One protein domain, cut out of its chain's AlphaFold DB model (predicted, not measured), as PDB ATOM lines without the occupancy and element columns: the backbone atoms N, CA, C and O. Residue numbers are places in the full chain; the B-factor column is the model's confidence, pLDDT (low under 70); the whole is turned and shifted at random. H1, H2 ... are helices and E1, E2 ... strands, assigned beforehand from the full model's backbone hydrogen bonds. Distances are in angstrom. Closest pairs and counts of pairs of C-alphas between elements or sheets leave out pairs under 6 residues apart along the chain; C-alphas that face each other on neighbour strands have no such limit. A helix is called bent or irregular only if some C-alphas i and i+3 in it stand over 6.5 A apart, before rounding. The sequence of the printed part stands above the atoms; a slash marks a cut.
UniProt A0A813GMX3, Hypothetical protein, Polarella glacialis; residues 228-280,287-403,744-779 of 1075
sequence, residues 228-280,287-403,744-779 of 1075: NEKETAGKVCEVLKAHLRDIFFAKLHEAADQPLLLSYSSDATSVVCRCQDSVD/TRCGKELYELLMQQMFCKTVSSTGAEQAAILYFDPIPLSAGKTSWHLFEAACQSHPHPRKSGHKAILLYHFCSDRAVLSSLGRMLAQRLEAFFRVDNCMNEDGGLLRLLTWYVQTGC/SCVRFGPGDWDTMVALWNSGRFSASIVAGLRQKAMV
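This is residues 228 to 280, 287 to 403 and 744 to 779 of the 1075 residues of the protein "Hypothetical protein" of Polarella glacialis (UniProt A0A813GMX3). A twisted sheet of five strands has H1, H2 and H3 over one face, and its two longest strands, E1 and E2, run on together as a bent two-stranded arm. H5 and H6 pack on H1, while H4 folds back on residues 376 to 379 of H3. The 206 printed residues hold six named helices and five strands, in the order H1 E1 E2 E3 H2 E4 H3 H4 E5 H5 H6; the sheet, E3 E2 E1 E4 E5, is mixed, and the class is mixed helices and strands. The whole is compact, with a radius of gyration of the C-alphas of 19.4 A, yet elongated, spanning 65 by 42 by 31 A.

E1, residues 260 to 280, is 54.6 A long and bends by 63 degrees at 272; E2, residues 287 to 306, is 55.2 A long and bends by 66 degrees at 290. E3 is residues 312 to 318, E4 353 to 359 and E5 396 to 402. H1, residues 228 to 254, is 38.8 A long and begins at C-alpha 228 (25.372, -60.965, 44.826). H2 is residues 330 to 340, H3 361 to 381 with 30.0 A, H4 389 to 394, H5 750 to 761, and H6 767 to 777, ending at C-alpha 777 (19.277, -40.840, 43.554). H3 is irregular: C-alphas 362 and 365 are 7.4 A apart.

E1 and E2 are antiparallel, with N 271 and O 294 at 2.8 A. E2 and E3, a hairpin, have N 303 and O 315 at 2.9 A. E4 is parallel to E1, N 264 to O 356 2.9 A, and to E5, N 357 to O 399 2.9 A. In two layers, helices on one face of a sheet, H1 is slantwise over E3 and only just over E2, where 3 of its C-alphas fall; H2 is across E1, and H3 along E4 and E5. E4, H3 H4, E5 is a strand-helix-strand unit, parallel neighbour strands joined through helices; E3, H2, E4 is a split one, with E2 and E1 between. Both crossovers are right-handed. Helix packing is mostly crossed: H1 touches H5 at a steep 54 degrees, closest C-alphas Val 239 and Leu 759, 6.2 A. Every O i to N i+4 pair is within hydrogen-bond range in H1, H2, H4 and H6, against 14 of 17 in H3 and 7 of 8 in H5.

The C-alphas farthest apart, of Asp 280 and Glu 387, are 65.1 A apart. Residues 281 to 286 and 404 to 743 are not printed; the C-alpha gaps are 8.7 A and 19.9 A. The links E3 to H2 and H2 to E4 are long. Confidence is under 70 at residues 380 to 388 and 744 to 747.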
ATOM      1  N   ASN A 228      23.965 -61.348  44.800       74.88
ATOM      2  CA  ASN A 228      25.372 -60.965  44.826       74.88
ATOM      3  C   ASN A 228      25.813 -60.267  43.528       74.88
ATOM      4  O   ASN A 228      26.521 -59.268  43.578       74.88
ATOM      5  N   GLU A 229      25.352 -60.729  42.361       76.94
ATOM      6  CA  GLU A 229      25.646 -60.066  41.083       76.94
ATOM      7  C   GLU A 229      25.024 -58.669  41.009       76.94
ATOM      8  O   GLU A 229      25.671 -57.738  40.537       76.94
ATOM      9  N   LYS A 230      23.800 -58.483  41.521       74.62
ATOM     10  CA  LYS A 230      23.161 -57.157  41.589       74.62
ATOM     11  C   LYS A 230      23.892 -56.205  42.534       74.62
ATOM     12  O   LYS A 230      24.039 -55.025  42.213       74.62
ATOM     13  N   GLU A 231      24.320 -56.702  43.692       79.00
ATOM     14  CA  GLU A 231      25.094 -55.935  44.674       79.00
ATOM     15  C   GLU A 231      26.473 -55.562  44.105       79.00
ATOM     16  O   GLU A 231      26.863 -54.395  44.150       79.00
ATOM     17  N   THR A 232      27.155 -56.515  43.464       82.62
ATOM     18  CA  THR A 232      28.440 -56.311  42.779       82.62
ATOM     19  C   THR A 232      28.306 -55.290  41.655       82.62
ATOM     20  O   THR A 232      29.047 -54.311  41.632       82.62
ATOM     21  N   ALA A 233      27.325 -55.458  40.761       80.94
ATOM     22  CA  ALA A 233      27.055 -54.511  39.683       80.94
ATOM     23  C   ALA A 233      26.773 -53.110  40.235       80.94
ATOM     24  O   ALA A 233      27.260 -52.122  39.695       80.94
ATOM     25  N   GLY A 234      26.044 -53.015  41.352       84.38
ATOM     26  CA  GLY A 234      25.810 -51.733  41.997       84.38
ATOM     27  C   GLY A 234      27.061 -51.078  42.543       84.38
ATOM     28  O   GLY A 234      27.270 -49.895  42.290       84.38
ATOM     29  N   LYS A 235      27.929 -51.843  43.204       89.19
ATOM     30  CA  LYS A 235      29.220 -51.335  43.658       89.19
ATOM     31  C   LYS A 235      30.089 -50.867  42.486       89.19
ATOM     32  O   LYS A 235      30.688 -49.801  42.581       89.19
ATOM     33  N   VAL A 236      30.117 -51.614  41.377       88.44
ATOM     34  CA  VAL A 236      30.880 -51.233  40.172       88.44
ATOM     35  C   VAL A 236      30.370 -49.905  39.615       88.44
ATOM     36  O   VAL A 236      31.177 -49.022  39.337       88.44
ATOM     37  N   CYS A 237      29.049 -49.729  39.502       88.31
ATOM     38  CA  CYS A 237      28.464 -48.473  39.033       88.31
ATOM     39  C   CYS A 237      28.865 -47.283  39.917       88.31
ATOM     40  O   CYS A 237      29.238 -46.240  39.387       88.31
ATOM     41  N   GLU A 238      28.813 -47.421  41.245       90.62
ATOM     42  CA  GLU A 238      29.192 -46.327  42.153       90.62
ATOM     43  C   GLU A 238      30.690 -45.997  42.085       90.62
ATOM     44  O   GLU A 238      31.053 -44.822  42.056       90.62
ATOM     45  N   VAL A 239      31.556 -47.015  41.992       91.31
ATOM     46  CA  VAL A 239      33.006 -46.826  41.812       91.31
ATOM     47  C   VAL A 239      33.302 -46.094  40.504       91.31
ATOM     48  O   VAL A 239      34.059 -45.126  40.502       91.31
ATOM     49  N   LEU A 240      32.667 -46.514  39.408       89.81
ATOM     50  CA  LEU A 240      32.829 -45.890  38.099       89.81
ATOM     51  C   LEU A 240      32.368 -44.429  38.112       89.81
ATOM     52  O   LEU A 240      33.094 -43.553  37.648       89.81
ATOM     53  N   LYS A 241      31.187 -44.145  38.677       89.62
ATOM     54  CA  LYS A 241      30.679 -42.771  38.812       89.62
ATOM     55  C   LYS A 241      31.626 -41.898  39.628       89.62
ATOM     56  O   LYS A 241      31.881 -40.763  39.234       89.62
ATOM     57  N   ALA A 242      32.148 -42.408  40.743       91.31
ATOM     58  CA  ALA A 242      33.089 -41.668  41.575       91.31
ATOM     59  C   ALA A 242      34.392 -41.364  40.831       91.31
ATOM     60  O   ALA A 242      34.832 -40.222  40.823       91.31
ATOM     61  N   HIS A 243      34.951 -42.351  40.133       91.38
ATOM     62  CA  HIS A 243      36.149 -42.162  39.324       91.38
ATOM     63  C   HIS A 243      35.944 -41.132  38.201       91.38
ATOM     64  O   HIS A 243      36.731 -40.197  38.066       91.38
ATOM     65  N   LEU A 244      34.846 -41.241  37.440       90.56
ATOM     66  CA  LEU A 244      34.497 -40.270  36.397       90.56
ATOM     67  C   LEU A 244      34.303 -38.863  36.972       90.56
ATOM     68  O   LEU A 244      34.746 -37.885  36.375       90.56
ATOM     69  N   ARG A 245      33.672 -38.758  38.145       90.50
ATOM     70  CA  ARG A 245      33.496 -37.496  38.867       90.50
ATOM     71  C   ARG A 245      34.837 -36.876  39.248       90.50
ATOM     72  O   ARG A 245      35.032 -35.689  38.991       90.50
ATOM     73  N   ASP A 246      35.744 -37.664  39.815       90.06
ATOM     74  CA  ASP A 246      37.063 -37.197  40.243       90.06
ATOM     75  C   ASP A 246      37.881 -36.700  39.040       90.06
ATOM     76  O   ASP A 246      38.386 -35.578  39.072       90.06
ATOM     77  N   ILE A 247      37.911 -37.455  37.931       89.25
ATOM     78  CA  ILE A 247      38.560 -37.021  36.680       89.25
ATOM     79  C   ILE A 247      37.930 -35.730  36.154       89.25
ATOM     80  O   ILE A 247      38.637 -34.798  35.769       89.25
ATOM     81  N   PHE A 248      36.598 -35.666  36.101       89.94
ATOM     82  CA  PHE A 248      35.886 -34.529  35.527       89.94
ATOM     83  C   PHE A 248      36.185 -33.229  36.278       89.94
ATOM     84  O   PHE A 248      36.501 -32.214  35.657       89.94
ATOM     85  N   PHE A 249      36.112 -33.255  37.613       88.19
ATOM     86  CA  PHE A 249      36.381 -32.073  38.430       88.19
ATOM     87  C   PHE A 249      37.871 -31.733  38.515       88.19
ATOM     88  O   PHE A 249      38.193 -30.547  38.552       88.19
ATOM     89  N   ALA A 250      38.771 -32.723  38.470       87.38
ATOM     90  CA  ALA A 250      40.206 -32.467  38.338       87.38
ATOM     91  C   ALA A 250      40.505 -31.684  37.052       87.38
ATOM     92  O   ALA A 250      41.117 -30.621  37.110       87.38
ATOM     93  N   LYS A 251      39.960 -32.119  35.907       87.12
ATOM     94  CA  LYS A 251      40.115 -31.395  34.634       87.12
ATOM     95  C   LYS A 251      39.491 -30.008  34.656       87.12
ATOM     96  O   LYS A 251      40.056 -29.077  34.097       87.12
ATOM     97  N   LEU A 252      38.330 -29.857  35.293       85.50
ATOM     98  CA  LEU A 252      37.696 -28.547  35.447       85.50
ATOM     99  C   LEU A 252      38.594 -27.578  36.231       85.50
ATOM    100  O   LEU A 252      38.642 -26.397  35.904       85.50
ATOM    101  N   HIS A 253      39.297 -28.080  37.247       84.69
ATOM    102  CA  HIS A 253      40.221 -27.294  38.055       84.69
ATOM    103  C   HIS A 253      41.522 -26.969  37.308       84.69
ATOM    104  O   HIS A 253      41.940 -25.815  37.293       84.69
ATOM    105  N   GLU A 254      42.125 -27.951  36.629       84.81
ATOM    106  CA  GLU A 254      43.313 -27.756  35.779       84.81
ATOM    107  C   GLU A 254      43.065 -26.738  34.655       84.81
ATOM    108  O   GLU A 254      43.966 -25.995  34.268       84.81
ATOM    109  N   ALA A 255      41.829 -26.668  34.157       85.25
ATOM    110  CA  ALA A 255      41.416 -25.757  33.097       85.25
ATOM    111  C   ALA A 255      41.168 -24.311  33.551       85.25
ATOM    112  O   ALA A 255      40.751 -23.515  32.715       85.25
ATOM    113  N   ALA A 256      41.377 -23.948  34.826       84.25
ATOM    114  CA  ALA A 256      40.924 -22.667  35.385       84.25
ATOM    115  C   ALA A 256      41.322 -21.431  34.549       84.25
ATOM    116  O   ALA A 256      40.528 -20.498  34.400       84.25
ATOM    117  N   ASP A 257      42.520 -21.450  33.963       86.19
ATOM    118  CA  ASP A 257      43.065 -20.367  33.136       86.19
ATOM    119  C   ASP A 257      43.096 -20.700  31.629       86.19
ATOM    120  O   ASP A 257      43.659 -19.950  30.834       86.19
ATOM    121  N   GLN A 258      42.471 -21.803  31.211       88.88
ATOM    122  CA  GLN A 258      42.419 -22.269  29.820       88.88
ATOM    123  C   GLN A 258      41.001 -22.176  29.240       88.88
ATOM    124  O   GLN A 258      40.018 -22.199  29.978       88.88
ATOM    125  N   PRO A 259      40.824 -22.088  27.910       90.25
ATOM    126  CA  PRO A 259      39.496 -22.163  27.314       90.25
ATOM    127  C   PRO A 259      38.781 -23.469  27.688       90.25
ATOM    128  O   PRO A 259      39.349 -24.561  27.595       90.25
ATOM    129  N   LEU A 260      37.514 -23.362  28.088       90.75
ATOM    130  CA  LEU A 260      36.709 -24.488  28.547       90.75
ATOM    131  C   LEU A 260      35.367 -24.526  27.816       90.75
ATOM    132  O   LEU A 260      34.580 -23.586  27.892       90.75
ATOM    133  N   LEU A 261      35.075 -25.652  27.170       90.38
ATOM    134  CA  LEU A 261      33.729 -26.037  26.759       90.38
ATOM    135  C   LEU A 261      33.119 -26.907  27.854       90.38
ATOM    136  O   LEU A 261      33.651 -27.972  28.162       90.38
ATOM    137  N   LEU A 262      31.973 -26.490  28.386       91.12
ATOM    138  CA  LEU A 262      31.153 -27.274  29.297       91.12
ATOM    139  C   LEU A 262      29.796 -27.538  28.651       91.12
ATOM    140  O   LEU A 262      29.006 -26.620  28.468       91.12
ATOM    141  N   SER A 263      29.524 -28.789  28.301       90.69
ATOM    142  CA  SER A 263      28.283 -29.217  27.663       90.69
ATOM    143  C   SER A 263      27.430 -30.023  28.635       90.69
ATOM    144  O   SER A 263      27.806 -31.135  28.990       90.69
ATOM    145  N   TYR A 264      26.252 -29.514  28.980       92.25
ATOM    146  CA  TYR A 264      25.220 -30.240  29.719       92.25
ATOM    147  C   TYR A 264      24.131 -30.733  28.758       92.25
ATOM    148  O   TYR A 264      23.710 -30.007  27.853       92.25
ATOM    149  N   SER A 265      23.664 -31.966  28.940       89.88
ATOM    150  CA  SER A 265      22.500 -32.470  28.215       89.88
ATOM    151  C   SER A 265      21.627 -33.345  29.091       89.88
ATOM    152  O   SER A 265      22.147 -34.112  29.904       89.88
ATOM    153  N   SER A 266      20.319 -33.264  28.871       89.38
ATOM    154  CA  SER A 266      19.343 -34.065  29.597       89.38
ATOM    155  C   SER A 266      18.187 -34.511  28.715       89.38
ATOM    156  O   SER A 266      17.771 -33.762  27.830       89.38
ATOM    157  N   ASP A 267      17.654 -35.694  29.007       86.31
ATOM    158  CA  ASP A 267      16.524 -36.294  28.304       86.31
ATOM    159  C   ASP A 267      15.571 -36.975  29.292       86.31
ATOM    160  O   ASP A 267      16.016 -37.702  30.181       86.31
ATOM    161  N   ALA A 268      14.269 -36.722  29.163       85.75
ATOM    162  CA  ALA A 268      13.254 -37.371  29.985       85.75
ATOM    163  C   ALA A 268      12.780 -38.651  29.287       85.75
ATOM    164  O   ALA A 268      12.187 -38.607  28.213       85.75
ATOM    165  N   THR A 269      13.031 -39.800  29.904       81.62
ATOM    166  CA  THR A 269      12.770 -41.113  29.323       81.62
ATOM    167  C   THR A 269      11.751 -41.890  30.151       81.62
ATOM    168  O   THR A 269      11.962 -42.176  31.332       81.62
ATOM    169  N   SER A 270      10.668 -42.324  29.503       79.38
ATOM    170  CA  SER A 270       9.693 -43.232  30.104       79.38
ATOM    171  C   SER A 270      10.198 -44.685  30.082       79.38
ATOM    172  O   SER A 270      10.440 -45.274  29.020       79.38
ATOM    173  N   VAL A 271      10.314 -45.306  31.254       77.56
ATOM    174  CA  VAL A 271      10.803 -46.676  31.442       77.56
ATOM    175  C   VAL A 271       9.779 -47.494  32.219       77.56
ATOM    176  O   VAL A 271       9.462 -47.205  33.366       77.56
ATOM    177  N   VAL A 272       9.286 -48.573  31.610       73.94
ATOM    178  CA  VAL A 272       8.446 -49.542  32.322       73.94
ATOM    179  C   VAL A 272       9.335 -50.390  33.227       73.94
ATOM    180  O   VAL A 272      10.098 -51.230  32.744       73.94
ATOM    181  N   CYS A 273       9.220 -50.179  34.532       76.31
ATOM    182  CA  CYS A 273       9.936 -50.920  35.558       76.31
ATOM    183  C   CYS A 273       9.039 -52.014  36.143       76.31
ATOM    184  O   CYS A 273       7.815 -51.897  36.160       76.31
ATOM    185  N   ARG A 274       9.641 -53.105  36.625       76.38
ATOM    186  CA  ARG A 274       8.920 -54.088  37.442       76.38
ATOM    187  C   ARG A 274       8.882 -53.560  38.873       76.38
ATOM    188  O   ARG A 274       9.946 -53.392  39.461       76.38
ATOM    189  N   CYS A 275       7.691 -53.354  39.418       74.56
ATOM    190  CA  CYS A 275       7.509 -53.045  40.831       74.56
ATOM    191  C   CYS A 275       7.274 -54.338  41.621       74.56
ATOM    192  O   CYS A 275       6.743 -55.325  41.094       74.56
ATOM    193  N   GLN A 276       7.729 -54.351  42.870       81.00
ATOM    194  CA  GLN A 276       7.449 -55.414  43.822       81.00
ATOM    195  C   GLN A 276       7.156 -54.774  45.176       81.00
ATOM    196  O   GLN A 276       8.061 -54.215  45.788       81.00
ATOM    197  N   ASP A 277       5.924 -54.932  45.643       79.00
ATOM    198  CA  ASP A 277       5.480 -54.448  46.942       79.00
ATOM    199  C   ASP A 277       5.326 -55.632  47.884       79.00
ATOM    200  O   ASP A 277       4.622 -56.598  47.582       79.00
ATOM    201  N   SER A 278       6.001 -55.569  49.024       82.56
ATOM    202  CA  SER A 278       5.935 -56.598  50.056       82.56
ATOM    203  C   SER A 278       5.388 -55.982  51.338       82.56
ATOM    204  O   SER A 278       5.950 -55.021  51.853       82.56
ATOM    205  N   VAL A 279       4.296 -56.542  51.855       86.25
ATOM    206  CA  VAL A 279       3.666 -56.126  53.114       86.25
ATOM    207  C   VAL A 279       3.632 -57.316  54.058       86.25
ATOM    208  O   VAL A 279       3.187 -58.401  53.681       86.25
ATOM    209  N   ASP A 280       4.068 -57.119  55.297       89.31
ATOM    210  CA  ASP A 280       3.922 -58.132  56.337       89.31
ATOM    211  C   ASP A 280       2.509 -58.093  56.923       89.31
ATOM    212  O   ASP A 280       2.091 -57.132  57.564       89.31
ATOM    213  N   THR A 287       3.606 -60.561  48.948       83.38
ATOM    214  CA  THR A 287       4.330 -59.876  47.872       83.38
ATOM    215  C   THR A 287       3.448 -59.756  46.635       83.38
ATOM    216  O   THR A 287       2.898 -60.752  46.158       83.38
ATOM    217  N   ARG A 288       3.321 -58.543  46.103       85.06
ATOM    218  CA  ARG A 288       2.703 -58.236  44.813       85.06
ATOM    219  C   ARG A 288       3.779 -57.776  43.851       85.06
ATOM    220  O   ARG A 288       4.666 -57.026  44.226       85.06
ATOM    221  N   CYS A 289       3.704 -58.245  42.613       82.50
ATOM    222  CA  CYS A 289       4.623 -57.855  41.553       82.50
ATOM    223  C   CYS A 289       3.805 -57.257  40.415       82.50
ATOM    224  O   CYS A 289       2.860 -57.892  39.948       82.50
ATOM    225  N   GLY A 290       4.190 -56.078  39.951       80.81
ATOM    226  CA  GLY A 290       3.521 -55.371  38.868       80.81
ATOM    227  C   GLY A 290       4.506 -54.781  37.869       80.81
ATOM    228  O   GLY A 290       5.707 -55.074  37.873       80.81
ATOM    229  N   LYS A 291       3.975 -53.947  36.979       79.50
ATOM    230  CA  LYS A 291       4.758 -53.069  36.116       79.50
ATOM    231  C   LYS A 291       4.254 -51.652  36.319       79.50
ATOM    232  O   LYS A 291       3.049 -51.444  36.378       79.50
ATOM    233  N   GLU A 292       5.175 -50.711  36.359       81.00
ATOM    234  CA  GLU A 292       4.885 -49.296  36.539       81.00
ATOM    235  C   GLU A 292       5.714 -48.498  35.535       81.00
ATOM    236  O   GLU A 292       6.861 -48.849  35.236       81.00
ATOM    237  N   LEU A 293       5.116 -47.458  34.958       80.50
ATOM    238  CA  LEU A 293       5.812 -46.550  34.061       80.50
ATOM    239  C   LEU A 293       6.510 -45.476  34.897       80.50
ATOM    240  O   LEU A 293       5.854 -44.612  35.464       80.50
ATOM    241  N   TYR A 294       7.837 -45.524  34.938       82.88
ATOM    242  CA  TYR A 294       8.658 -44.481  35.537       82.88
ATOM    243  C   TYR A 294       9.059 -43.463  34.489       82.88
ATOM    244  O   TYR A 294       9.339 -43.799  33.341       82.88
ATOM    245  N   GLU A 295       9.144 -42.216  34.913       87.62
ATOM    246  CA  GLU A 295       9.609 -41.104  34.101       87.62
ATOM    247  C   GLU A 295      10.925 -40.650  34.700       87.62
ATOM    248  O   GLU A 295      10.948 -40.138  35.819       87.62
ATOM    249  N   LEU A 296      12.019 -40.926  33.996       89.81
ATOM    250  CA  LEU A 296      13.370 -40.728  34.500       89.81
ATOM    251  C   LEU A 296      14.078 -39.659  33.675       89.81
ATOM    252  O   LEU A 296      14.108 -39.736  32.451       89.81
ATOM    253  N   LEU A 297      14.680 -38.681  34.337       90.94
ATOM    254  CA  LEU A 297      15.575 -37.721  33.721       90.94
ATOM    255  C   LEU A 297      16.979 -38.315  33.658       90.94
ATOM    256  O   LEU A 297      17.631 -38.521  34.681       90.94
ATOM    257  N   MET A 298      17.450 -38.558  32.443       89.56
ATOM    258  CA  MET A 298      18.832 -38.912  32.163       89.56
ATOM    259  C   MET A 298      19.632 -37.625  31.994       89.56
ATOM    260  O   MET A 298      19.245 -36.763  31.207       89.56
ATOM    261  N   GLN A 299      20.750 -37.485  32.707       91.12
ATOM    262  CA  GLN A 299      21.635 -36.326  32.585       91.12
ATOM    263  C   GLN A 299      23.069 -36.773  32.315       91.12
ATOM    264  O   GLN A 299      23.545 -37.786  32.835       91.12
ATOM    265  N   GLN A 300      23.781 -35.966  31.540       90.56
ATOM    266  CA  GLN A 300      25.216 -36.110  31.348       90.56
ATOM    267  C   GLN A 300      25.877 -34.748  31.165       90.56
ATOM    268  O   GLN A 300      25.261 -33.778  30.708       90.56
ATOM    269  N   MET A 301      27.162 -34.703  31.479       90.19
ATOM    270  CA  MET A 301      28.019 -33.556  31.250       90.19
ATOM    271  C   MET A 301      29.295 -33.965  30.543       90.19
ATOM    272  O   MET A 301      29.865 -35.017  30.805       90.19
ATOM    273  N   PHE A 302      29.763 -33.092  29.670       89.69
ATOM    274  CA  PHE A 302      31.000 -33.252  28.933       89.69
ATOM    275  C   PHE A 302      31.805 -31.966  29.054       89.69
ATOM    276  O   PHE A 302      31.271 -30.886  28.796       89.69
ATOM    277  N   CYS A 303      33.074 -32.068  29.438       89.38
ATOM    278  CA  CYS A 303      33.992 -30.942  29.422       89.38
ATOM    279  C   CYS A 303      35.101 -31.185  28.401       89.38
ATOM    280  O   CYS A 303      35.554 -32.316  28.209       89.38
ATOM    281  N   LYS A 304      35.525 -30.114  27.733       88.94
ATOM    282  CA  LYS A 304      36.675 -30.120  26.835       88.94
ATOM    283  C   LYS A 304      37.499 -28.863  27.054       88.94
ATOM    284  O   LYS A 304      36.950 -27.765  27.096       88.94
ATOM    285  N   THR A 305      38.804 -29.032  27.168       89.44
ATOM    286  CA  THR A 305      39.766 -27.951  27.368       89.44
ATOM    287  C   THR A 305      41.059 -28.251  26.614       89.44
ATOM    288  O   THR A 305      41.183 -29.285  25.947       89.44
ATOM    289  N   VAL A 306      42.009 -27.332  26.702       83.25
ATOM    290  CA  VAL A 306      43.353 -27.462  26.155       83.25
ATOM    291  C   VAL A 306      44.322 -27.363  27.327       83.25
ATOM    292  O   VAL A 306      44.210 -26.464  28.154       83.25
ATOM    293  N   SER A 307      45.245 -28.314  27.423       77.44
ATOM    294  CA  SER A 307      46.311 -28.287  28.427       77.44
ATOM    295  C   SER A 307      47.280 -27.125  28.188       77.44
ATOM    296  O   SER A 307      47.345 -26.562  27.095       77.44
ATOM    297  N   SER A 308      48.120 -26.825  29.181       71.56
ATOM    298  CA  SER A 308      49.203 -25.838  29.051       71.56
ATOM    299  C   SER A 308      50.182 -26.136  27.907       71.56
ATOM    300  O   SER A 308      50.847 -25.226  27.422       71.56
ATOM    301  N   THR A 309      50.259 -27.389  27.444       75.38
ATOM    302  CA  THR A 309      51.105 -27.819  26.321       75.38
ATOM    303  C   THR A 309      50.373 -27.814  24.974       75.38
ATOM    304  O   THR A 309      50.914 -28.311  23.990       75.38
ATOM    305  N   GLY A 310      49.129 -27.328  24.913       72.12
ATOM    306  CA  GLY A 310      48.324 -27.299  23.687       72.12
ATOM    307  C   GLY A 310      47.590 -28.608  23.357       72.12
ATOM    308  O   GLY A 310      46.867 -28.667  22.366       72.12
ATOM    309  N   ALA A 311      47.734 -29.663  24.166       76.50
ATOM    310  CA  ALA A 311      47.042 -30.934  23.931       76.50
ATOM    311  C   ALA A 311      45.568 -30.859  24.359       76.50
ATOM    312  O   ALA A 311      45.266 -30.343  25.439       76.50
ATOM    313  N   GLU A 312      44.660 -31.408  23.546       80.94
ATOM    314  CA  GLU A 312      43.235 -31.490  23.881       80.94
ATOM    315  C   GLU A 312      42.997 -32.437  25.064       80.94
ATOM    316  O   GLU A 312      43.513 -33.554  25.109       80.94
ATOM    317  N   GLN A 313      42.156 -32.012  26.003       84.00
ATOM    318  CA  GLN A 313      41.726 -32.823  27.136       84.00
ATOM    319  C   GLN A 313      40.200 -32.836  27.213       84.00
ATOM    320  O   GLN A 313      39.547 -31.815  26.989       84.00
ATOM    321  N   ALA A 314      39.620 -33.985  27.557       87.62
ATOM    322  CA  ALA A 314      38.180 -34.128  27.729       87.62
ATOM    323  C   ALA A 314      37.836 -35.053  28.900       87.62
ATOM    324  O   ALA A 314      38.601 -35.960  29.229       87.62
ATOM    325  N   ALA A 315      36.677 -34.832  29.512       88.25
ATOM    326  CA  ALA A 315      36.066 -35.770  30.448       88.25
ATOM    327  C   ALA A 315      34.544 -35.771  30.312       88.25
ATOM    328  O   ALA A 315      33.933 -34.816  29.825       88.25
ATOM    329  N   ILE A 316      33.939 -36.867  30.759       88.75
ATOM    330  CA  ILE A 316      32.496 -37.076  30.763       88.75
ATOM    331  C   ILE A 316      32.044 -37.471  32.164       88.75
ATOM    332  O   ILE A 316      32.747 -38.180  32.879       88.75
ATOM    333  N   LEU A 317      30.862 -37.003  32.541       88.81
ATOM    334  CA  LEU A 317      30.222 -37.301  33.807       88.81
ATOM    335  C   LEU A 317      28.780 -37.729  33.542       88.81
ATOM    336  O   LEU A 317      28.012 -36.995  32.918       88.81
ATOM    337  N   TYR A 318      28.425 -38.910  34.036       88.38
ATOM    338  CA  TYR A 318      27.061 -39.426  34.027       88.38
ATOM    339  C   TYR A 318      26.443 -39.278  35.412       88.38
ATOM    340  O   TYR A 318      27.109 -39.507  36.423       88.38
ATOM    341  N   PHE A 319      25.165 -38.920  35.440       88.31
ATOM    342  CA  PHE A 319      24.384 -38.814  36.666       88.31
ATOM    343  C   PHE A 319      23.455 -40.014  36.802       88.31
ATOM    344  O   PHE A 319      23.177 -40.720  35.828       88.31
ATOM    345  N   ASP A 320      22.976 -40.246  38.019       88.50
ATOM    346  CA  ASP A 320      21.919 -41.223  38.223       88.50
ATOM    347  C   ASP A 320      20.628 -40.785  37.513       88.50
ATOM    348  O   ASP A 320      20.343 -39.588  37.463       88.50
ATOM    349  N   PRO A 321      19.831 -41.731  36.980       89.19
ATOM    350  CA  PRO A 321      18.496 -41.423  36.487       89.19
ATOM    351  C   PRO A 321      17.639 -40.845  37.616       89.19
ATOM    352  O   PRO A 321      17.451 -41.504  38.638       89.19
ATOM    353  N   ILE A 322      17.102 -39.640  37.425       90.81
ATOM    354  CA  ILE A 322      16.314 -38.955  38.455       90.81
ATOM    355  C   ILE A 322      14.821 -39.137  38.166       90.81
ATOM    356  O   ILE A 322      14.386 -38.809  37.063       90.81
ATOM    357  N   PRO A 323      13.999 -39.620  39.110       91.62
ATOM    358  CA  PRO A 323      12.561 -39.681  38.895       91.62
ATOM    359  C   PRO A 323      11.957 -38.281  38.741       91.62
ATOM    360  O   PRO A 323      12.331 -37.330  39.420       91.62
ATOM    361  N   LEU A 324      10.982 -38.156  37.848       91.38
ATOM    362  CA  LEU A 324      10.220 -36.928  37.615       91.38
ATOM    363  C   LEU A 324       8.815 -37.008  38.232       91.38
ATOM    364  O   LEU A 324       7.859 -36.454  37.688       91.38
ATOM    365  N   SER A 325       8.671 -37.708  39.365       89.88
ATOM    366  CA  SER A 325       7.368 -37.900  40.025       89.88
ATOM    367  C   SER A 325       6.801 -36.617  40.638       89.88
ATOM    368  O   SER A 325       5.589 -36.494  40.761       89.88
ATOM    369  N   ALA A 326       7.656 -35.643  40.971       89.25
ATOM    370  CA  ALA A 326       7.237 -34.329  41.465       89.25
ATOM    371  C   ALA A 326       6.782 -33.375  40.341       89.25
ATOM    372  O   ALA A 326       6.148 -32.360  40.615       89.25
ATOM    373  N   GLY A 327       7.082 -33.698  39.078       87.56
ATOM    374  CA  GLY A 327       6.687 -32.909  37.917       87.56
ATOM    375  C   GLY A 327       7.722 -32.919  36.793       87.56
ATOM    376  O   GLY A 327       8.883 -33.281  36.973       87.56
ATOM    377  N   LYS A 328       7.285 -32.493  35.601       88.31
ATOM    378  CA  LYS A 328       8.094 -32.474  34.361       88.31
ATOM    379  C   LYS A 328       8.231 -31.088  33.732       88.31
ATOM    380  O   LYS A 328       8.608 -30.954  32.571       88.31
ATOM    381  N   THR A 329       7.859 -30.035  34.458       90.56
ATOM    382  CA  THR A 329       7.963 -28.672  33.919       90.56
ATOM    383  C   THR A 329       9.430 -28.262  33.798       90.56
ATOM    384  O   THR A 329      10.301 -28.818  34.468       90.56
ATOM    385  N   SER A 330       9.719 -27.234  32.997       91.19
ATOM    386  CA  SER A 330      11.090 -26.727  32.856       91.19
ATOM    387  C   SER A 330      11.717 -26.285  34.180       91.19
ATOM    388  O   SER A 330      12.932 -26.338  34.289       91.19
ATOM    389  N   TRP A 331      10.922 -25.935  35.198       92.94
ATOM    390  CA  TRP A 331      11.425 -25.640  36.543       92.94
ATOM    391  C   TRP A 331      11.983 -26.868  37.268       92.94
ATOM    392  O   TRP A 331      13.027 -26.765  37.901       92.94
ATOM    393  N   HIS A 332      11.339 -28.030  37.133       93.25
ATOM    394  CA  HIS A 332      11.835 -29.287  37.708       93.25
ATOM    395  C   HIS A 332      13.152 -29.699  37.038       93.25
ATOM    396  O   HIS A 332      14.120 -30.064  37.701       93.25
ATOM    397  N   LEU A 333      13.215 -29.569  35.709       93.00
ATOM    398  CA  LEU A 333      14.425 -29.856  34.937       93.00
ATOM    399  C   LEU A 333      15.548 -28.846  35.211       93.00
ATOM    400  O   LEU A 333      16.722 -29.213  35.233       93.00
ATOM    401  N   PHE A 334      15.194 -27.578  35.427       92.12
ATOM    402  CA  PHE A 334      16.128 -26.528  35.818       92.12
ATOM    403  C   PHE A 334      16.736 -26.813  37.187       92.12
ATOM    404  O   PHE A 334      17.954 -26.727  37.325       92.12
ATOM    405  N   GLU A 335      15.925 -27.215  38.166       92.00
ATOM    406  CA  GLU A 335      16.415 -27.601  39.489       92.00
ATOM    407  C   GLU A 335      17.377 -28.795  39.398       92.00
ATOM    408  O   GLU A 335      18.489 -28.738  39.922       92.00
ATOM    409  N   ALA A 336      17.020 -29.833  38.634       91.81
ATOM    410  CA  ALA A 336      17.914 -30.964  38.389       91.81
ATOM    411  C   ALA A 336      19.245 -30.530  37.739       91.81
ATOM    412  O   ALA A 336      20.319 -31.008  38.114       91.81
ATOM    413  N   ALA A 337      19.209 -29.591  36.788       91.19
ATOM    414  CA  ALA A 337      20.419 -29.026  36.188       91.19
ATOM    415  C   ALA A 337      21.236 -28.197  37.201       91.19
ATOM    416  O   ALA A 337      22.467 -28.266  37.210       91.19
ATOM    417  N   CYS A 338      20.581 -27.447  38.090       88.38
ATOM    418  CA  CYS A 338      21.225 -26.689  39.163       88.38
ATOM    419  C   CYS A 338      21.974 -27.581  40.151       88.38
ATOM    420  O   CYS A 338      23.107 -27.259  40.517       88.38
ATOM    421  N   GLN A 339      21.376 -28.710  40.526       86.81
ATOM    422  CA  GLN A 339      21.965 -29.692  41.435       86.81
ATOM    423  C   GLN A 339      23.111 -30.484  40.790       86.81
ATOM    424  O   GLN A 339      24.045 -30.892  41.483       86.81
ATOM    425  N   SER A 340      23.069 -30.676  39.467       84.19
ATOM    426  CA  SER A 340      24.063 -31.486  38.749       84.19
ATOM    427  C   SER A 340      25.475 -30.886  38.771       84.19
ATOM    428  O   SER A 340      26.453 -31.617  38.937       84.19
ATOM    429  N   HIS A 341      25.612 -29.559  38.666       79.56
ATOM    430  CA  HIS A 341      26.916 -28.901  38.736       79.56
ATOM    431  C   HIS A 341      26.841 -27.459  39.260       79.56
ATOM    432  O   HIS A 341      25.903 -26.718  38.940       79.56
ATOM    433  N   PRO A 342      27.867 -27.004  40.004       76.50
ATOM    434  CA  PRO A 342      28.022 -25.593  40.329       76.50
ATOM    435  C   PRO A 342      28.379 -24.774  39.079       76.50
ATOM    436  O   PRO A 342      28.776 -25.300  38.037       76.50
ATOM    437  N   HIS A 343      28.234 -23.455  39.181       79.81
ATOM    438  CA  HIS A 343      28.660 -22.535  38.130       79.81
ATOM    439  C   HIS A 343      30.198 -22.570  37.991       79.81
ATOM    440  O   HIS A 343      30.870 -22.361  39.002       79.81
ATOM    441  N   PRO A 344      30.792 -22.754  36.796       80.44
ATOM    442  CA  PRO A 344      32.253 -22.882  36.665       80.44
ATOM    443  C   PRO A 344      33.033 -21.669  37.181       80.44
ATOM    444  O   PRO A 344      34.116 -21.814  37.740       80.44
ATOM    445  N   ARG A 345      32.458 -20.460  37.085       84.31
ATOM    446  CA  ARG A 345      33.068 -19.256  37.679       84.31
ATOM    447  C   ARG A 345      33.100 -19.300  39.209       84.31
ATOM    448  O   ARG A 345      34.044 -18.796  39.799       84.31
ATOM    449  N   LYS A 346      32.121 -19.947  39.857       79.62
ATOM    450  CA  LYS A 346      32.138 -20.181  41.313       79.62
ATOM    451  C   LYS A 346      33.270 -21.133  41.711       79.62
ATOM    452  O   LYS A 346      33.765 -21.062  42.828       79.62
ATOM    453  N   SER A 347      33.694 -21.990  40.787       76.62
ATOM    454  CA  SER A 347      34.836 -22.894  40.946       76.62
ATOM    455  C   SER A 347      36.187 -22.251  40.598       76.62
ATOM    456  O   SER A 347      37.195 -22.948  40.618       76.62
ATOM    457  N   GLY A 348      36.228 -20.945  40.299       81.31
ATOM    458  CA  GLY A 348      37.468 -20.198  40.062       81.31
ATOM    459  C   GLY A 348      37.917 -20.094  38.600       81.31
ATOM    460  O   GLY A 348      39.013 -19.603  38.362       81.31
ATOM    461  N   HIS A 349      37.100 -20.513  37.625       86.94
ATOM    462  CA  HIS A 349      37.444 -20.422  36.197       86.94
ATOM    463  C   HIS A 349      37.523 -18.970  35.704       86.94
ATOM    464  O   HIS A 349      36.534 -18.233  35.801       86.94
ATOM    465  N   LYS A 350      38.643 -18.564  35.100       86.56
ATOM    466  CA  LYS A 350      38.917 -17.178  34.674       86.56
ATOM    467  C   LYS A 350      38.927 -16.976  33.160       86.56
ATOM    468  O   LYS A 350      38.534 -15.913  32.691       86.56
ATOM    469  N   ALA A 351      39.269 -17.996  32.382       88.25
ATOM    470  CA  ALA A 351      39.381 -17.895  30.926       88.25
ATOM    471  C   ALA A 351      38.025 -17.969  30.188       88.25
ATOM    472  O   ALA A 351      36.954 -17.831  30.788       88.25
ATOM    473  N   ILE A 352      38.049 -18.158  28.863       90.31
ATOM    474  CA  ILE A 352      36.835 -18.333  28.048       90.31
ATOM    475  C   ILE A 352      36.063 -19.564  28.540       90.31
ATOM    476  O   ILE A 352      36.628 -20.646  28.697       90.31
ATOM    477  N   LEU A 353      34.764 -19.389  28.775       89.94
ATOM    478  CA  LEU A 353      33.820 -20.442  29.128       89.94
ATOM    479  C   LEU A 353      32.735 -20.506  28.058       89.94
ATOM    480  O   LEU A 353      31.900 -19.611  27.971       89.94
ATOM    481  N   LEU A 354      32.709 -21.590  27.293       91.31
ATOM    482  CA  LEU A 354      31.606 -21.929  26.409       91.31
ATOM    483  C   LEU A 354      30.663 -22.883  27.145       91.31
ATOM    484  O   LEU A 354      30.941 -24.074  27.276       91.31
ATOM    485  N   TYR A 355      29.549 -22.356  27.642       89.69
ATOM    486  CA  TYR A 355      28.494 -23.137  28.267       89.69
ATOM    487  C   TYR A 355      27.487 -23.588  27.209       89.69
ATOM    488  O   TYR A 355      26.728 -22.788  26.663       89.69
ATOM    489  N   HIS A 356      27.489 -24.882  26.918       90.62
ATOM    490  CA  HIS A 356      26.623 -25.511  25.937       90.62
ATOM    491  C   HIS A 356      25.505 -26.312  26.614       90.62
ATOM    492  O   HIS A 356      25.753 -27.097  27.529       90.62
ATOM    493  N   PHE A 357      24.279 -26.162  26.122       89.81
ATOM    494  CA  PHE A 357      23.119 -26.936  26.554       89.81
ATOM    495  C   PHE A 357      22.470 -27.678  25.381       89.81
ATOM    496  O   PHE A 357      22.239 -27.090  24.325       89.81
ATOM    497  N   CYS A 358      22.141 -28.958  25.570       87.62
ATOM    498  CA  CYS A 358      21.383 -29.746  24.600       87.62
ATOM    499  C   CYS A 358      20.192 -30.462  25.251       87.62
ATOM    500  O   CYS A 358      20.353 -31.151  26.259       87.62
ATOM    501  N   SER A 359      19.010 -30.337  24.650       87.19
ATOM    502  CA  SER A 359      17.793 -31.043  25.070       87.19
ATOM    503  C   SER A 359      16.864 -31.315  23.894       87.19
ATOM    504  O   SER A 359      17.094 -30.849  22.773       87.19
ATOM    505  N   ASP A 360      15.764 -32.020  24.152       82.88
ATOM    506  CA  ASP A 360      14.618 -32.012  23.246       82.88
ATOM    507  C   ASP A 360      14.145 -30.570  22.941       82.88
ATOM    508  O   ASP A 360      14.404 -29.622  23.695       82.88
ATOM    509  N   ARG A 361      13.444 -30.395  21.813       80.00
ATOM    510  CA  ARG A 361      12.915 -29.088  21.384       80.00
ATOM    511  C   ARG A 361      11.729 -28.600  22.222       80.00
ATOM    512  O   ARG A 361      11.434 -27.408  22.162       80.00
ATOM    513  N   ALA A 362      11.057 -29.479  22.966       81.44
ATOM    514  CA  ALA A 362       9.892 -29.127  23.771       81.44
ATOM    515  C   ALA A 362      10.292 -28.268  24.979       81.44
ATOM    516  O   ALA A 362       9.588 -27.313  25.308       81.44
ATOM    517  N   VAL A 363      11.448 -28.546  25.587       85.56
ATOM    518  CA  VAL A 363      11.973 -27.775  26.725       85.56
ATOM    519  C   VAL A 363      13.126 -26.848  26.358       85.56
ATOM    520  O   VAL A 363      13.450 -25.971  27.156       85.56
ATOM    521  N   LEU A 364      13.719 -26.967  25.160       84.12
ATOM    522  CA  LEU A 364      14.902 -26.190  24.755       84.12
ATOM    523  C   LEU A 364      14.751 -24.685  25.006       84.12
ATOM    524  O   LEU A 364      15.642 -24.063  25.574       84.12
ATOM    525  N   SER A 365      13.624 -24.096  24.595       82.00
ATOM    526  CA  SER A 365      13.398 -22.650  24.726       82.00
ATOM    527  C   SER A 365      13.217 -22.223  26.184       82.00
ATOM    528  O   SER A 365      13.860 -21.282  26.650       82.00
ATOM    529  N   SER A 366      12.352 -22.912  26.930       86.75
ATOM    530  CA  SER A 366      12.026 -22.557  28.312       86.75
ATOM    531  C   SER A 366      13.164 -22.877  29.277       86.75
ATOM    532  O   SER A 366      13.589 -21.988  30.012       86.75
ATOM    533  N   LEU A 367      13.687 -24.104  29.255       89.31
ATOM    534  CA  LEU A 367      14.800 -24.533  30.101       89.31
ATOM    535  C   LEU A 367      16.096 -23.821  29.713       89.31
ATOM    536  O   LEU A 367      16.827 -23.357  30.584       89.31
ATOM    537  N   GLY A 368      16.358 -23.660  28.417       88.62
ATOM    538  CA  GLY A 368      17.543 -22.951  27.957       88.62
ATOM    539  C   GLY A 368      17.543 -21.471  28.352       88.62
ATOM    540  O   GLY A 368      18.564 -20.945  28.791       88.62
ATOM    541  N   ARG A 369      16.378 -20.811  28.316       87.19
ATOM    542  CA  ARG A 369      16.210 -19.466  28.888       87.19
ATOM    543  C   ARG A 369      16.508 -19.449  30.388       87.19
ATOM    544  O   ARG A 369      17.246 -18.579  30.832       87.19
ATOM    545  N   MET A 370      15.987 -20.401  31.161       89.88
ATOM    546  CA  MET A 370      16.253 -20.475  32.605       89.88
ATOM    547  C   MET A 370      17.742 -20.693  32.908       89.88
ATOM    548  O   MET A 370      18.299 -20.034  33.782       89.88
ATOM    549  N   LEU A 371      18.425 -21.557  32.152       89.19
ATOM    550  CA  LEU A 371      19.868 -21.775  32.290       89.19
ATOM    551  C   LEU A 371      20.679 -20.528  31.914       89.19
ATOM    552  O   LEU A 371      21.627 -20.190  32.618       89.19
ATOM    553  N   ALA A 372      20.280 -19.792  30.875       87.25
ATOM    554  CA  ALA A 372      20.892 -18.505  30.550       87.25
ATOM    555  C   ALA A 372      20.654 -17.457  31.656       87.25
ATOM    556  O   ALA A 372      21.582 -16.746  32.039       87.25
ATOM    557  N   GLN A 373      19.443 -17.397  32.227       87.50
ATOM    558  CA  GLN A 373      19.130 -16.536  33.376       87.50
ATOM    559  C   GLN A 373      19.978 -16.897  34.594       87.50
ATOM    560  O   GLN A 373      20.441 -16.001  35.291       87.50
ATOM    561  N   ARG A 374      20.245 -18.187  34.824       86.50
ATOM    562  CA  ARG A 374      21.163 -18.657  35.869       86.50
ATOM    563  C   ARG A 374      22.584 -18.149  35.678       86.50
ATOM    564  O   ARG A 374      23.180 -17.690  36.650       86.50
ATOM    565  N   LEU A 375      23.114 -18.216  34.457       83.62
ATOM    566  CA  LEU A 375      24.443 -17.678  34.155       83.62
ATOM    567  C   LEU A 375      24.492 -16.166  34.401       83.62
ATOM    568  O   LEU A 375      25.436 -15.670  35.004       83.62
ATOM    569  N   GLU A 376      23.454 -15.433  34.001       82.06
ATOM    570  CA  GLU A 376      23.422 -13.978  34.171       82.06
ATOM    571  C   GLU A 376      23.175 -13.533  35.615       82.06
ATOM    572  O   GLU A 376      23.749 -12.541  36.067       82.06
ATOM    573  N   ALA A 377      22.373 -14.280  36.374       80.88
ATOM    574  CA  ALA A 377      22.143 -14.018  37.789       80.88
ATOM    575  C   ALA A 377      23.443 -14.118  38.605       80.88
ATOM    576  O   ALA A 377      23.642 -13.311  39.513       80.88
ATOM    577  N   PHE A 378      24.361 -15.027  38.243       79.75
ATOM    578  CA  PHE A 378      25.674 -15.145  38.890       79.75
ATOM    579  C   PHE A 378      26.454 -13.819  38.861       79.75
ATOM    580  O   PHE A 378      27.014 -13.404  39.873       79.75
ATOM    581  N   PHE A 379      26.441 -13.110  37.729       76.81
ATOM    582  CA  PHE A 379      27.140 -11.828  37.586       76.81
ATOM    583  C   PHE A 379      26.395 -10.643  38.218       76.81
ATOM    584  O   PHE A 379      26.992  -9.585  38.407       76.81
ATOM    585  N   ARG A 380      25.105 -10.802  38.547       69.81
ATOM    586  CA  ARG A 380      24.282  -9.764  39.191       69.81
ATOM    587  C   ARG A 380      24.314  -9.828  40.713       69.81
ATOM    588  O   ARG A 380      24.295  -8.780  41.347       69.81
ATOM    589  N   VAL A 381      24.304 -11.038  41.273       60.38
ATOM    590  CA  VAL A 381      24.155 -11.275  42.717       60.38
ATOM    591  C   VAL A 381      25.509 -11.471  43.404       60.38
ATOM    592  O   VAL A 381      25.675 -10.996  44.520       60.38
ATOM    593  N   ASP A 382      26.484 -12.112  42.740       53.91
ATOM    594  CA  ASP A 382      27.628 -12.734  43.429       53.91
ATOM    595  C   ASP A 382      29.033 -12.237  43.020       53.91
ATOM    596  O   ASP A 382      30.004 -12.831  43.473       53.91
ATOM    597  N   ASN A 383      29.218 -11.184  42.198       45.97
ATOM    598  CA  ASN A 383      30.587 -10.704  41.870       45.97
ATOM    599  C   ASN A 383      30.729  -9.293  41.252       45.97
ATOM    600  O   ASN A 383      31.689  -9.010  40.536       45.97
ATOM    601  N   CYS A 384      29.820  -8.362  41.531       43.78
ATOM    602  CA  CYS A 384      29.921  -6.986  41.024       43.78
ATOM    603  C   CYS A 384      30.883  -6.061  41.809       43.78
ATOM    604  O   CYS A 384      30.770  -4.848  41.677       43.78
ATOM    605  N   MET A 385      31.834  -6.591  42.596       44.84
ATOM    606  CA  MET A 385      32.697  -5.769  43.471       44.84
ATOM    607  C   MET A 385      34.216  -5.956  43.298       44.84
ATOM    608  O   MET A 385      34.971  -5.267  43.977       44.84
ATOM    609  N   ASN A 386      34.680  -6.800  42.366       53.31
ATOM    610  CA  ASN A 386      36.101  -6.863  41.985       53.31
ATOM    611  C   ASN A 386      36.252  -6.503  40.494       53.31
ATOM    612  O   ASN A 386      35.369  -6.829  39.697       53.31
ATOM    613  N   GLU A 387      37.369  -5.866  40.117       52.91
ATOM    614  CA  GLU A 387      37.653  -5.308  38.773       52.91
ATOM    615  C   GLU A 387      37.444  -6.305  37.601       52.91
ATOM    616  O   GLU A 387      37.167  -5.892  36.475       52.91
ATOM    617  N   ASP A 388      37.459  -7.618  37.866       65.62
ATOM    618  CA  ASP A 388      37.363  -8.688  36.861       65.62
ATOM    619  C   ASP A 388      35.931  -9.159  36.516       65.62
ATOM    620  O   ASP A 388      35.737  -9.878  35.530       65.62
ATOM    621  N   GLY A 389      34.896  -8.793  37.286       70.12
ATOM    622  CA  GLY A 389      33.541  -9.362  37.135       70.12
ATOM    623  C   GLY A 389      32.897  -9.106  35.763       70.12
ATOM    624  O   GLY A 389      32.288 -10.002  35.167       70.12
ATOM    625  N   GLY A 390      33.088  -7.899  35.220       73.50
ATOM    626  CA  GLY A 390      32.630  -7.539  33.874       73.50
ATOM    627  C   GLY A 390      33.349  -8.327  32.774       73.50
ATOM    628  O   GLY A 390      32.712  -8.788  31.827       73.50
ATOM    629  N   LEU A 391      34.656  -8.559  32.929       78.88
ATOM    630  CA  LEU A 391      35.451  -9.352  31.992       78.88
ATOM    631  C   LEU A 391      35.024 -10.827  32.001       78.88
ATOM    632  O   LEU A 391      34.795 -11.405  30.942       78.88
ATOM    633  N   LEU A 392      34.839 -11.431  33.179       81.12
ATOM    634  CA  LEU A 392      34.389 -12.826  33.300       81.12
ATOM    635  C   LEU A 392      33.010 -13.054  32.669       81.12
ATOM    636  O   LEU A 392      32.752 -14.125  32.105       81.12
ATOM    637  N   ARG A 393      32.135 -12.046  32.733       81.81
ATOM    638  CA  ARG A 393      30.848 -12.054  32.037       81.81
ATOM    639  C   ARG A 393      31.031 -12.059  30.519       81.81
ATOM    640  O   ARG A 393      30.452 -12.912  29.855       81.81
ATOM    641  N   LEU A 394      31.889 -11.190  29.976       82.06
ATOM    642  CA  LEU A 394      32.211 -11.145  28.538       82.06
ATOM    643  C   LEU A 394      32.872 -12.437  28.024       82.06
ATOM    644  O   LEU A 394      32.674 -12.828  26.873       82.06
ATOM    645  N   LEU A 395      33.634 -13.118  28.881       85.19
ATOM    646  CA  LEU A 395      34.279 -14.398  28.585       85.19
ATOM    647  C   LEU A 395      33.346 -15.608  28.758       85.19
ATOM    648  O   LEU A 395      33.799 -16.740  28.602       85.19
ATOM    649  N   THR A 396      32.074 -15.415  29.121       86.00
ATOM    650  CA  THR A 396      31.097 -16.500  29.298       86.00
ATOM    651  C   THR A 396      30.101 -16.508  28.145       86.00
ATOM    652  O   THR A 396      29.280 -15.607  28.006       86.00
ATOM    653  N   TRP A 397      30.163 -17.539  27.306       87.62
ATOM    654  CA  TRP A 397      29.337 -17.680  26.111       87.62
ATOM    655  C   TRP A 397      28.335 -18.806  26.299       87.62
ATOM    656  O   TRP A 397      28.712 -19.941  26.578       87.62
ATOM    657  N   TYR A 398      27.057 -18.493  26.125       85.50
ATOM    658  CA  TYR A 398      25.977 -19.465  26.223       85.50
ATOM    659  C   TYR A 398      25.524 -19.905  24.832       85.50
ATOM    660  O   TYR A 398      25.180 -19.075  23.989       85.50
ATOM    661  N   VAL A 399      25.492 -21.215  24.600       85.69
ATOM    662  CA  VAL A 399      24.996 -21.819  23.360       85.69
ATOM    663  C   VAL A 399      24.016 -22.926  23.709       85.69
ATOM    664  O   VAL A 399      24.256 -23.725  24.607       85.69
ATOM    665  N   GLN A 400      22.919 -23.013  22.964       85.31
ATOM    666  CA  GLN A 400      21.956 -24.099  23.105       85.31
ATOM    667  C   GLN A 400      21.671 -24.756  21.758       85.31
ATOM    668  O   GLN A 400      21.582 -24.071  20.737       85.31
ATOM    669  N   THR A 401      21.508 -26.075  21.757       84.00
ATOM    670  CA  THR A 401      21.195 -26.870  20.566       84.00
ATOM    671  C   THR A 401      20.049 -27.836  20.844       84.00
ATOM    672  O   THR A 401      19.876 -28.326  21.958       84.00
ATOM    673  N   GLY A 402      19.233 -28.107  19.827       83.56
ATOM    674  CA  GLY A 402      18.234 -29.169  19.917       83.56
ATOM    675  C   GLY A 402      18.861 -30.539  19.696       83.56
ATOM    676  O   GLY A 402      19.849 -30.671  18.977       83.56
ATOM    677  N   CYS A 403      18.269 -31.564  20.298       85.06
ATOM    678  CA  CYS A 403      18.661 -32.946  20.072       85.06
ATOM    679  C   CYS A 403      18.346 -33.370  18.626       85.06
ATOM    680  O   CYS A 403      17.181 -33.513  18.251       85.06
ATOM    681  N   SER A 744      34.543 -42.173  23.570       57.66
ATOM    682  CA  SER A 744      35.840 -42.543  22.983       57.66
ATOM    683  C   SER A 744      36.919 -41.460  23.135       57.66
ATOM    684  O   SER A 744      38.103 -41.788  23.053       57.66
ATOM    685  N   CYS A 745      36.521 -40.204  23.398       59.09
ATOM    686  CA  CYS A 745      37.422 -39.108  23.771       59.09
ATOM    687  C   CYS A 745      37.865 -39.188  25.245       59.09
ATOM    688  O   CYS A 745      38.709 -38.403  25.667       59.09
ATOM    689  N   VAL A 746      37.268 -40.087  26.034       68.94
ATOM    690  CA  VAL A 746      37.507 -40.257  27.473       68.94
ATOM    691  C   VAL A 746      37.855 -41.722  27.727       68.94
ATOM    692  O   VAL A 746      37.077 -42.491  28.288       68.94
ATOM    693  N   ARG A 747      39.016 -42.143  27.218       69.38
ATOM    694  CA  ARG A 747      39.492 -43.520  27.393       69.38
ATOM    695  C   ARG A 747      40.121 -43.688  28.756       69.38
ATOM    696  O   ARG A 747      40.896 -42.832  29.172       69.38
ATOM    697  N   PHE A 748      39.861 -44.836  29.369       76.81
ATOM    698  CA  PHE A 748      40.614 -45.246  30.539       76.81
ATOM    699  C   PHE A 748      42.049 -45.571  30.141       76.81
ATOM    700  O   PHE A 748      42.298 -46.463  29.324       76.81
ATOM    701  N   GLY A 749      42.983 -44.823  30.711       76.19
ATOM    702  CA  GLY A 749      44.393 -45.154  30.694       76.19
ATOM    703  C   GLY A 749      44.704 -46.315  31.645       76.19
ATOM    704  O   GLY A 749      43.860 -46.728  32.443       76.19
ATOM    705  N   PRO A 750      45.939 -46.842  31.610       74.94
ATOM    706  CA  PRO A 750      46.363 -47.904  32.520       74.94
ATOM    707  C   PRO A 750      46.157 -47.551  34.006       74.94
ATOM    708  O   PRO A 750      45.661 -48.381  34.758       74.94
ATOM    709  N   GLY A 751      46.433 -46.301  34.405       82.69
ATOM    710  CA  GLY A 751      46.282 -45.841  35.796       82.69
ATOM    711  C   GLY A 751      44.836 -45.615  36.263       82.69
ATOM    712  O   GLY A 751      44.575 -45.561  37.468       82.69
ATOM    713  N   ASP A 752      43.874 -45.524  35.342       85.81
ATOM    714  CA  ASP A 752      42.456 -45.392  35.695       85.81
ATOM    715  C   ASP A 752      41.921 -46.694  36.298       85.81
ATOM    716  O   ASP A 752      41.150 -46.677  37.260       85.81
ATOM    717  N   TRP A 753      42.402 -47.839  35.800       86.38
ATOM    718  CA  TRP A 753      42.091 -49.149  36.371       86.38
ATOM    719  C   TRP A 753      42.618 -49.287  37.792       86.38
ATOM    720  O   TRP A 753      41.862 -49.699  38.673       86.38
ATOM    721  N   ASP A 754      43.862 -48.878  38.039       89.31
ATOM    722  CA  ASP A 754      44.450 -48.899  39.379       89.31
ATOM    723  C   ASP A 754      43.659 -48.005  40.343       89.31
ATOM    724  O   ASP A 754      43.349 -48.408  41.467       89.31
ATOM    725  N   THR A 755      43.236 -46.827  39.877       89.62
ATOM    726  CA  THR A 755      42.400 -45.902  40.656       89.62
ATOM    727  C   THR A 755      41.034 -46.510  40.978       89.62
ATOM    728  O   THR A 755      40.576 -46.448  42.120       89.62
ATOM    729  N   MET A 756      40.378 -47.147  40.004       90.94
ATOM    730  CA  MET A 756      39.101 -47.831  40.222       90.94
ATOM    731  C   MET A 756      39.237 -49.029  41.171       90.94
ATOM    732  O   MET A 756      38.369 -49.229  42.022       90.94
ATOM    733  N   VAL A 757      40.324 -49.800  41.086       90.25
ATOM    734  CA  VAL A 757      40.618 -50.905  42.016       90.25
ATOM    735  C   VAL A 757      40.872 -50.371  43.427       90.25
ATOM    736  O   VAL A 757      40.343 -50.916  44.401       90.25
ATOM    737  N   ALA A 758      41.604 -49.265  43.562       91.50
ATOM    738  CA  ALA A 758      41.802 -48.601  44.846       91.50
ATOM    739  C   ALA A 758      40.467 -48.114  45.439       91.50
ATOM    740  O   ALA A 758      40.168 -48.389  46.603       91.50
ATOM    741  N   LEU A 759      39.610 -47.474  44.636       91.38
ATOM    742  CA  LEU A 759      38.263 -47.063  45.048       91.38
ATOM    743  C   LEU A 759      37.402 -48.264  45.457       91.38
ATOM    744  O   LEU A 759      36.730 -48.211  46.489       91.38
ATOM    745  N   TRP A 760      37.462 -49.364  44.707       90.94
ATOM    746  CA  TRP A 760      36.760 -50.605  45.026       90.94
ATOM    747  C   TRP A 760      37.159 -51.169  46.395       90.94
ATOM    748  O   TRP A 760      36.290 -51.609  47.159       90.94
ATOM    749  N   ASN A 761      38.452 -51.122  46.719       92.12
ATOM    750  CA  ASN A 761      39.016 -51.643  47.966       92.12
ATOM    751  C   ASN A 761      38.952 -50.645  49.138       92.12
ATOM    752  O   ASN A 761      39.094 -51.051  50.285       92.12
ATOM    753  N   SER A 762      38.658 -49.365  48.890       90.56
ATOM    754  CA  SER A 762      38.672 -48.291  49.904       90.56
ATOM    755  C   SER A 762      37.611 -48.388  51.014       90.56
ATOM    756  O   SER A 762      37.575 -47.544  51.906       90.56
ATOM    757  N   GLY A 763      36.671 -49.332  50.931       87.25
ATOM    758  CA  GLY A 763      35.520 -49.417  51.840       87.25
ATOM    759  C   GLY A 763      34.443 -48.339  51.629       87.25
ATOM    760  O   GLY A 763      33.332 -48.493  52.135       87.25
ATOM    761  N   ARG A 764      34.704 -47.301  50.812       87.94
ATOM    762  CA  ARG A 764      33.761 -46.201  50.503       87.94
ATOM    763  C   ARG A 764      32.486 -46.650  49.784       87.94
ATOM    764  O   ARG A 764      31.512 -45.907  49.759       87.94
ATOM    765  N   PHE A 765      32.483 -47.857  49.221       91.69
ATOM    766  CA  PHE A 765      31.358 -48.438  48.483       91.69
ATOM    767  C   PHE A 765      30.935 -49.781  49.086       91.69
ATOM    768  O   PHE A 765      30.832 -50.792  48.390       91.69
ATOM    769  N   SER A 766      30.739 -49.821  50.407       88.81
ATOM    770  CA  SER A 766      30.090 -50.960  51.064       88.81
ATOM    771  C   SER A 766      28.632 -51.099  50.597       88.81
ATOM    772  O   SER A 766      28.030 -50.140  50.111       88.81
ATOM    773  N   ALA A 767      28.034 -52.283  50.760       84.31
ATOM    774  CA  ALA A 767      26.666 -52.542  50.303       84.31
ATOM    775  C   ALA A 767      25.634 -51.561  50.896       84.31
ATOM    776  O   ALA A 767      24.728 -51.119  50.191       84.31
ATOM    777  N   SER A 768      25.794 -51.172  52.167       87.88
ATOM    778  CA  SER A 768      24.917 -50.197  52.825       87.88
ATOM    779  C   SER A 768      25.084 -48.787  52.259       87.88
ATOM    780  O   SER A 768      24.087 -48.103  52.028       87.88
ATOM    781  N   ILE A 769      26.320 -48.359  51.976       90.69
ATOM    782  CA  ILE A 769      26.586 -47.048  51.372       90.69
ATOM    783  C   ILE A 769      26.017 -46.998  49.954       90.69
ATOM    784  O   ILE A 769      25.320 -46.046  49.616       90.69
ATOM    785  N   VAL A 770      26.250 -48.037  49.146       89.06
ATOM    786  CA  VAL A 770      25.704 -48.143  47.783       89.06
ATOM    787  C   VAL A 770      24.174 -48.090  47.803       89.06
ATOM    788  O   VAL A 770      23.576 -47.369  47.005       89.06
ATOM    789  N   ALA A 771      23.524 -48.799  48.731       85.75
ATOM    790  CA  ALA A 771      22.072 -48.734  48.897       85.75
ATOM    791  C   ALA A 771      21.595 -47.314  49.252       85.75
ATOM    792  O   ALA A 771      20.646 -46.821  48.646       85.75
ATOM    793  N   GLY A 772      22.289 -46.631  50.168       90.12
ATOM    794  CA  GLY A 772      21.982 -45.249  50.541       90.12
ATOM    795  C   GLY A 772      22.186 -44.243  49.401       90.12
ATOM    796  O   GLY A 772      21.357 -43.354  49.220       90.12
ATOM    797  N   LEU A 773      23.249 -44.386  48.601       88.88
ATOM    798  CA  LEU A 773      23.494 -43.549  47.416       88.88
ATOM    799  C   LEU A 773      22.373 -43.709  46.384       88.88
ATOM    800  O   LEU A 773      21.833 -42.720  45.899       88.88
ATOM    801  N   ARG A 774      21.955 -44.950  46.123       85.38
ATOM    802  CA  ARG A 774      20.850 -45.252  45.204       85.38
ATOM    803  C   ARG A 774      19.507 -44.740  45.704       85.38
ATOM    804  O   ARG A 774      18.720 -44.240  44.913       85.38
ATOM    805  N   GLN A 775      19.248 -44.822  47.006       86.44
ATOM    806  CA  GLN A 775      18.032 -44.254  47.585       86.44
ATOM    807  C   GLN A 775      18.001 -42.727  47.427       86.44
ATOM    808  O   GLN A 775      16.963 -42.175  47.078       86.44
ATOM    809  N   LYS A 776      19.139 -42.048  47.619       87.62
ATOM    810  CA  LYS A 776      19.257 -40.599  47.385       87.62
ATOM    811  C   LYS A 776      19.051 -40.222  45.917       87.62
ATOM    812  O   LYS A 776      18.459 -39.184  45.651       87.62
ATOM    813  N   ALA A 777      19.499 -41.056  44.982       85.69
ATOM    814  CA  ALA A 777      19.277 -40.840  43.554       85.69
ATOM    815  C   ALA A 777      17.792 -40.899  43.145       85.69
ATOM    816  O   ALA A 777      17.407 -40.308  42.142       85.69
ATOM    817  N   MET A 778      16.944 -41.567  43.937       86.12
ATOM    818  CA  MET A 778      15.498 -41.668  43.699       86.12
ATOM    819  C   MET A 778      14.699 -40.461  44.226       86.12
ATOM    820  O   MET A 778      13.473 -40.526  44.315       86.12
ATOM    821  N   VAL A 779      15.363 -39.363  44.596       89.56
ATOM    822  CA  VAL A 779      14.694 -38.131  45.026       89.56
ATOM    823  C   VAL A 779      14.369 -37.278  43.804       89.56
ATOM    824  O   VAL A 779      15.263 -36.853  43.078       89.56
TER     825      VAL A 779